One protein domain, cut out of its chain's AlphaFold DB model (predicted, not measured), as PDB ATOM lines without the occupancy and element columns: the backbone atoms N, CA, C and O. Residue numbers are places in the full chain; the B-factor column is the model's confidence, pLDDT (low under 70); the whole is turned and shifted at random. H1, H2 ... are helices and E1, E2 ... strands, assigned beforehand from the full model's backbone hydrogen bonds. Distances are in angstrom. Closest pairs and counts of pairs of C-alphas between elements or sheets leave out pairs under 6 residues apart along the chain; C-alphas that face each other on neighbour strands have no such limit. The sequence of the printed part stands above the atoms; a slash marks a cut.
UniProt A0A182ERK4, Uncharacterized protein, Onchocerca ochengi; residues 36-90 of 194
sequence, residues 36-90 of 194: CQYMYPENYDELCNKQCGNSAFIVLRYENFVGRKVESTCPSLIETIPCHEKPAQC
ATOM      1  N   CYS A  36     -15.108 -48.121 -42.974       72.94
ATOM      2  CA  CYS A  36     -14.096 -47.963 -44.010       72.94
ATOM      3  C   CYS A  36     -12.717 -48.375 -43.486       72.94
ATOM      4  O   CYS A  36     -12.305 -47.986 -42.391       72.94
ATOM      5  N   GLN A  37     -11.997 -49.161 -44.287       71.88
ATOM      6  CA  GLN A  37     -10.617 -49.561 -44.022       71.88
ATOM      7  C   GLN A  37      -9.682 -48.867 -45.011       71.88
ATOM      8  O   GLN A  37      -9.879 -48.918 -46.225       71.88
ATOM      9  N   TYR A  38      -8.649 -48.229 -44.470       72.94
ATOM     10  CA  TYR A  38      -7.727 -47.371 -45.203       72.94
ATOM     11  C   TYR A  38      -6.313 -47.958 -45.148       72.94
ATOM     12  O   TYR A  38      -5.808 -48.265 -44.068       72.94
ATOM     13  N   MET A  39      -5.664 -48.121 -46.304       68.69
ATOM     14  CA  MET A  39      -4.278 -48.605 -46.375       68.69
ATOM     15  C   MET A  39      -3.273 -47.464 -46.216       68.69
ATOM     16  O   MET A  39      -3.462 -46.389 -46.783       68.69
ATOM     17  N   TYR A  40      -2.181 -47.721 -45.490       69.12
ATOM     18  CA  TYR A  40      -1.109 -46.745 -45.318       69.12
ATOM     19  C   TYR A  40      -0.392 -46.471 -46.656       69.12
ATOM     20  O   TYR A  40      -0.018 -47.426 -47.339       69.12
ATOM     21  N   PRO A  41      -0.185 -45.204 -47.049       69.88
ATOM     22  CA  PRO A  41       0.474 -44.856 -48.306       69.88
ATOM     23  C   PRO A  41       1.948 -45.282 -48.345       69.88
ATOM     24  O   PRO A  41       2.713 -44.994 -47.426       69.88
ATOM     25  N   GLU A  42       2.373 -45.903 -49.449       72.56
ATOM     26  CA  GLU A  42       3.753 -46.390 -49.640       72.56
ATOM     27  C   GLU A  42       4.786 -45.262 -49.823       72.56
ATOM     28  O   GLU A  42       5.981 -45.462 -49.627       72.56
ATOM     29  N   ASN A  43       4.348 -44.051 -50.177       76.50
ATOM     30  CA  ASN A  43       5.221 -42.911 -50.473       76.50
ATOM     31  C   ASN A  43       5.582 -42.053 -49.246       76.50
ATOM     32  O   ASN A  43       6.117 -40.953 -49.409       76.50
ATOM     33  N   TYR A  44       5.294 -42.535 -48.034       77.69
ATOM     34  CA  TYR A  44       5.534 -41.812 -46.784       77.69
ATOM     35  C   TYR A  44       6.968 -41.273 -46.674       77.69
ATOM     36  O   TYR A  44       7.165 -40.067 -46.513       77.69
ATOM     37  N   ASP A  45       7.967 -42.145 -46.835       78.56
ATOM     38  CA  ASP A  45       9.376 -41.778 -46.666       78.56
ATOM     39  C   ASP A  45       9.824 -40.727 -47.689       78.56
ATOM     40  O   ASP A  45      10.530 -39.774 -47.355       78.56
ATOM     41  N   GLU A  46       9.389 -40.848 -48.947       79.25
ATOM     42  CA  GLU A  46       9.744 -39.889 -49.997       79.25
ATOM     43  C   GLU A  46       9.158 -38.496 -49.724       79.25
ATOM     44  O   GLU A  46       9.828 -37.477 -49.941       79.25
ATOM     45  N   LEU A  47       7.914 -38.443 -49.239       76.50
ATOM     46  CA  LEU A  47       7.247 -37.196 -48.876       76.50
ATOM     47  C   LEU A  47       7.905 -36.559 -47.649       76.50
ATOM     48  O   LEU A  47       8.167 -35.354 -47.662       76.50
ATOM     49  N   CYS A  48       8.223 -37.353 -46.626       79.31
ATOM     50  CA  CYS A  48       8.794 -36.847 -45.383       79.31
ATOM     51  C   CYS A  48      10.253 -36.420 -45.490       79.31
ATOM     52  O   CYS A  48      10.620 -35.403 -44.909       79.31
ATOM     53  N   ASN A  49      11.067 -37.077 -46.319       77.56
ATOM     54  CA  ASN A  49      12.459 -36.674 -46.560       77.56
ATOM     55  C   ASN A  49      12.610 -35.248 -47.129       77.56
ATOM     56  O   ASN A  49      13.703 -34.677 -47.116       77.56
ATOM     57  N   LYS A  50      11.528 -34.661 -47.656       73.12
ATOM     58  CA  LYS A  50      11.497 -33.284 -48.177       73.12
ATOM     59  C   LYS A  50      11.100 -32.251 -47.117       73.12
ATOM     60  O   LYS A  50      11.245 -31.056 -47.372       73.12
ATOM     61  N   GLN A  51      10.615 -32.691 -45.960       77.69
ATOM     62  CA  GLN A  51      10.067 -31.849 -44.905       77.69
ATOM     63  C   GLN A  51      11.022 -31.775 -43.706       77.69
ATOM     64  O   GLN A  51      11.721 -32.730 -43.389       77.69
ATOM     65  N   CYS A  52      11.089 -30.628 -43.033       80.19
ATOM     66  CA  CYS A  52      11.902 -30.457 -41.826       80.19
ATOM     67  C   CYS A  52      11.358 -29.317 -40.956       80.19
ATOM     68  O   CYS A  52      10.507 -28.535 -41.392       80.19
ATOM     69  N   GLY A  53      11.846 -29.218 -39.720       77.06
ATOM     70  CA  GLY A  53      11.398 -28.202 -38.774       77.06
ATOM     71  C   GLY A  53      10.001 -28.438 -38.214       77.06
ATOM     72  O   GLY A  53       9.442 -29.531 -38.313       77.06
ATOM     73  N   ASN A  54       9.416 -27.388 -37.641       75.19
ATOM     74  CA  ASN A  54       8.083 -27.458 -37.035       75.19
ATOM     75  C   ASN A  54       6.961 -27.576 -38.071       75.19
ATOM     76  O   ASN A  54       5.826 -27.857 -37.717       75.19
ATOM     77  N   SER A  55       7.264 -27.352 -39.351       72.12
ATOM     78  CA  SER A  55       6.325 -27.530 -40.463       72.12
ATOM     79  C   SER A  55       6.475 -28.892 -41.145       72.12
ATOM     80  O   SER A  55       5.997 -29.047 -42.266       72.12
ATOM     81  N   ALA A  56       7.142 -29.863 -40.507       79.88
ATOM     82  CA  ALA A  56       7.394 -31.173 -41.093       79.88
ATOM     83  C   ALA A  56       6.152 -32.077 -41.090       79.88
ATOM     84  O   ALA A  56       6.110 -33.093 -40.401       79.88
ATOM     85  N   PHE A  57       5.139 -31.686 -41.856       79.88
ATOM     86  CA  PHE A  57       3.901 -32.426 -42.042       79.88
ATOM     87  C   PHE A  57       3.750 -32.836 -43.500       79.88
ATOM     88  O   PHE A  57       4.152 -32.110 -44.413       79.88
ATOM     89  N   ILE A  58       3.118 -33.980 -43.717       77.50
ATOM     90  CA  ILE A  58       2.701 -34.423 -45.042       77.50
ATOM     91  C   ILE A  58       1.197 -34.625 -45.062       77.50
ATOM     92  O   ILE A  58       0.576 -34.936 -44.047       77.50
ATOM     93  N   VAL A  59       0.623 -34.443 -46.245       77.06
ATOM     94  CA  VAL A  59      -0.771 -34.774 -46.502       77.06
ATOM     95  C   VAL A  59      -0.800 -36.157 -47.128       77.06
ATOM     96  O   VAL A  59      -0.272 -36.357 -48.224       77.06
ATOM     97  N   LEU A  60      -1.407 -37.103 -46.426       72.69
ATOM     98  CA  LEU A  60      -1.618 -38.456 -46.905       72.69
ATOM     99  C   LEU A  60      -3.051 -38.613 -47.388       72.69
ATOM    100  O   LEU A  60      -3.997 -38.214 -46.711       72.69
ATOM    101  N   ARG A  61      -3.199 -39.207 -48.573       75.44
ATOM    102  CA  ARG A  61      -4.490 -39.623 -49.112       75.44
ATOM    103  C   ARG A  61      -4.582 -41.133 -49.008       75.44
ATOM    104  O   ARG A  61      -3.825 -41.840 -49.666       75.44
ATOM    105  N   TYR A  62      -5.530 -41.602 -48.221       72.50
ATOM    106  CA  TYR A  62      -5.828 -43.011 -48.080       72.50
ATOM    107  C   TYR A  62      -6.966 -43.374 -49.029       72.50
ATOM    108  O   TYR A  62      -8.022 -42.728 -49.060       72.50
ATOM    109  N   GLU A  63      -6.744 -44.412 -49.822       70.50
ATOM    110  CA  GLU A  63      -7.761 -44.982 -50.695       70.50
ATOM    111  C   GLU A  63      -8.482 -46.133 -49.987       70.50
ATOM    112  O   GLU A  63      -7.885 -46.864 -49.194       70.50
ATOM    113  N   ASN A  64      -9.780 -46.271 -50.265       66.31
ATOM    114  CA  ASN A  64     -10.600 -47.335 -49.698       66.31
ATOM    115  C   ASN A  64     -10.504 -48.582 -50.555       66.31
ATOM    116  O   ASN A  64     -10.956 -48.587 -51.704       66.31
ATOM    117  N   PHE A  65      -9.971 -49.647 -49.970       60.97
ATOM    118  CA  PHE A  65      -9.924 -50.954 -50.599       60.97
ATOM    119  C   PHE A  65     -10.493 -52.002 -49.649       60.97
ATOM    120  O   PHE A  65      -9.985 -52.199 -48.550       60.97
ATOM    121  N   VAL A  66     -11.510 -52.730 -50.113       57.84
ATOM    122  CA  VAL A  66     -11.940 -53.990 -49.495       57.84
ATOM    123  C   VAL A  66     -11.435 -55.114 -50.398       57.84
ATOM    124  O   VAL A  66     -11.985 -55.395 -51.468       57.84
ATOM    125  N   GLY A  67     -10.307 -55.720 -50.026       62.69
ATOM    126  CA  GLY A  67      -9.597 -56.666 -50.891       62.69
ATOM    127  C   GLY A  67      -8.971 -55.976 -52.113       62.69
ATOM    128  O   GLY A  67      -8.072 -55.161 -51.962       62.69
ATOM    129  N   ARG A  68      -9.413 -56.318 -53.337       56.84
ATOM    130  CA  ARG A  68      -8.910 -55.736 -54.611       56.84
ATOM    131  C   ARG A  68      -9.894 -54.782 -55.306       56.84
ATOM    132  O   ARG A  68      -9.683 -54.438 -56.468       56.84
ATOM    133  N   LYS A  69     -11.003 -54.404 -54.664       60.41
ATOM    134  CA  LYS A  69     -12.025 -53.530 -55.264       60.41
ATOM    135  C   LYS A  69     -12.137 -52.224 -54.482       60.41
ATOM    136  O   LYS A  69     -12.168 -52.241 -53.254       60.41
ATOM    137  N   VAL A  70     -12.204 -51.117 -55.221       61.59
ATOM    138  CA  VAL A  70     -12.497 -49.782 -54.686       61.59
ATOM    139  C   VAL A  70     -13.936 -49.784 -54.176       61.59
ATOM    140  O   VAL A  70     -14.857 -50.106 -54.929       61.59
ATOM    141  N   GLU A  71     -14.128 -49.449 -52.906       64.62
ATOM    142  CA  GLU A  71     -15.454 -49.359 -52.296       64.62
ATOM    143  C   GLU A  71     -16.036 -47.957 -52.534       64.62
ATOM    144  O   GLU A  71     -15.522 -46.960 -52.031       64.62
ATOM    145  N   SER A  72     -17.100 -47.863 -53.337       65.06
ATOM    146  CA  SER A  72     -17.679 -46.582 -53.779       65.06
ATOM    147  C   SER A  72     -18.423 -45.809 -52.685       65.06
ATOM    148  O   SER A  72     -18.743 -44.638 -52.884       65.06
ATOM    149  N   THR A  73     -18.713 -46.442 -51.548       71.19
ATOM    150  CA  THR A  73     -19.404 -45.833 -50.399       71.19
ATOM    151  C   THR A  73     -18.456 -45.142 -49.428       71.19
ATOM    152  O   THR A  73     -18.903 -44.308 -48.640       71.19
ATOM    153  N   CYS A  74     -17.158 -45.437 -49.501       71.19
ATOM    154  CA  CYS A  74     -16.163 -44.836 -48.634       71.19
ATOM    155  C   CYS A  74     -15.432 -43.692 -49.367       71.19
ATOM    156  O   CYS A  74     -14.784 -43.922 -50.396       71.19
ATOM    157  N   PRO A  75     -15.484 -42.446 -48.861       72.69
ATOM    158  CA  PRO A  75     -14.714 -41.341 -49.411       72.69
ATOM    159  C   PRO A  75     -13.231 -41.505 -49.067       72.69
ATOM    160  O   PRO A  75     -12.880 -42.058 -48.019       72.69
ATOM    161  N   SER A  76     -12.348 -41.013 -49.939       72.88
ATOM    162  CA  SER A  76     -10.916 -40.958 -49.635       72.88
ATOM    163  C   SER A  76     -10.680 -40.154 -48.361       72.88
ATOM    164  O   SER A  76     -11.202 -39.046 -48.224       72.88
ATOM    165  N   LEU A  77      -9.875 -40.701 -47.459       74.31
ATOM    166  CA  LEU A  77      -9.470 -40.012 -46.243       74.31
ATOM    167  C   LEU A  77      -8.217 -39.190 -46.550       74.31
ATOM    168  O   LEU A  77      -7.301 -39.665 -47.219       74.31
ATOM    169  N   ILE A  78      -8.206 -37.937 -46.103       75.81
ATOM    170  CA  ILE A  78      -7.069 -37.031 -46.247       75.81
ATOM    171  C   ILE A  78      -6.657 -36.612 -44.844       75.81
ATOM    172  O   ILE A  78      -7.418 -35.924 -44.166       75.81
ATOM    173  N   GLU A  79      -5.461 -37.010 -44.426       75.44
ATOM    174  CA  GLU A  79      -4.915 -36.653 -43.118       75.44
ATOM    175  C   GLU A  79      -3.627 -35.859 -43.274       75.44
ATOM    176  O   GLU A  79      -2.846 -36.068 -44.202       75.44
ATOM    177  N   THR A  80      -3.413 -34.932 -42.345       78.94
ATOM    178  CA  THR A  80      -2.131 -34.249 -42.190       78.94
ATOM    179  C   THR A  80      -1.418 -34.882 -41.012       78.94
ATOM    180  O   THR A  80      -1.881 -34.747 -39.881       78.94
ATOM    181  N   ILE A  81      -0.310 -35.570 -41.271       81.00
ATOM    182  CA  ILE A  81       0.449 -36.264 -40.230       81.00
ATOM    183  C   ILE A  81       1.851 -35.666 -40.085       81.00
ATOM    184  O   ILE A  81       2.433 -35.221 -41.082       81.00
ATOM    185  N   PRO A  82       2.397 -35.607 -38.857       81.62
ATOM    186  CA  PRO A  82       3.777 -35.198 -38.651       81.62
ATOM    187  C   PRO A  82       4.719 -36.268 -39.207       81.62
ATOM    188  O   PRO A  82       4.507 -37.459 -39.011       81.62
ATOM    189  N   CYS A  83       5.790 -35.839 -39.865       80.31
ATOM    190  CA  CYS A  83       6.807 -36.737 -40.408       80.31
ATOM    191  C   CYS A  83       7.705 -37.373 -39.350       80.31
ATOM    192  O   CYS A  83       8.288 -38.436 -39.563       80.31
ATOM    193  N   HIS A  84       7.869 -36.687 -38.223       79.62
ATOM    194  CA  HIS A  84       8.813 -37.057 -37.183       79.62
ATOM    195  C   HIS A  84       8.215 -36.728 -35.815       79.62
ATOM    196  O   HIS A  84       7.578 -35.687 -35.654       79.62
ATOM    197  N   GLU A  85       8.472 -37.572 -34.813       76.12
ATOM    198  CA  GLU A  85       8.082 -37.298 -33.417       76.12
ATOM    199  C   GLU A  85       8.730 -36.016 -32.873       76.12
ATOM    200  O   GLU A  85       8.192 -35.355 -31.985       76.12
ATOM    201  N   LYS A  86       9.904 -35.662 -33.409       73.06
ATOM    202  CA  LYS A  86      10.630 -34.428 -33.112       73.06
ATOM    203  C   LYS A  86      10.981 -33.709 -34.413       73.06
ATOM    204  O   LYS A  86      11.304 -34.390 -35.384       73.06
ATOM    205  N   PRO A  87      10.993 -32.365 -34.439       68.94
ATOM    206  CA  PRO A  87      11.336 -31.600 -35.635       68.94
ATOM    207  C   PRO A  87      12.668 -32.060 -36.242       68.94
ATOM    208  O   PRO A  87      13.711 -31.993 -35.585       68.94
ATOM    209  N   ALA A  88      12.647 -32.528 -37.494       71.75
ATOM    210  CA  ALA A  88      13.874 -32.888 -38.195       71.75
ATOM    211  C   ALA A  88      14.728 -31.643 -38.451       71.75
ATOM    212  O   ALA A  88      14.209 -30.578 -38.803       71.75
ATOM    213  N   GLN A  89      16.047 -31.777 -38.305       72.75
ATOM    214  CA  GLN A  89      16.966 -30.690 -38.617       72.75
ATOM    215  C   GLN A  89      16.979 -30.414 -40.120       72.75
ATOM    216  O   GLN A  89      17.102 -31.313 -40.953       72.75
ATOM    217  N   CYS A  90      16.879 -29.139 -40.476       73.31
ATOM    218  CA  CYS A  90      16.911 -28.725 -41.863       73.31
ATOM    219  C   CYS A  90      18.353 -28.626 -42.383       73.31
ATOM    220  O   CYS A  90      19.018 -27.611 -42.198       73.31
TER     221      CYS A  90
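What this domain is: This is residues 36 to 90 of the 194 residues of an uncharacterized protein of Onchocerca ochengi (UniProt A0A182ERK4). Little regular structure is present: a rod with a two-stranded hairpin, E1 and E2, along its length, short helix H1 beside the beginning of E1, and loops at both ends. The 55 printed residues hold H1, E1 and E2 in that order, a mixed class with only 17 residues in named elements; the sheet, E1 - E2, is antiparallel. It is loose, with a radius of gyration of the C-alphas of 13.6 A and spans of 40 by 15 by 14 A.

How they stand to each other: In H1, residues 44 to 48, the O i to N i+4 pair is within hydrogen-bond range. Its closest C-alphas to E1, residues 57 to 62, are Leu 47 and Ile 58, 6.6 A. E1 forms a hairpin with E2, residues 77 to 82, at 154 degrees; N 60 and O 79 are within hydrogen-bond range at 2.8 A. H1 and E2 are apart.

Where its parts are: H1 begins at C-alpha 44 (5.534, -41.812, -46.784) and spans 6.1 A. E1 spans 15.6 A. E2 spans 16.0 A, ending at C-alpha 82 (3.777, -35.198, -38.651).

The domain as a whole: C-alphas 73 and 89 are farthest apart, 41.1 A. The printed part has no cut. E1 to E2 is a long link; pLDDT is under 70 at residues 39 to 41, 64 to 72 and 87.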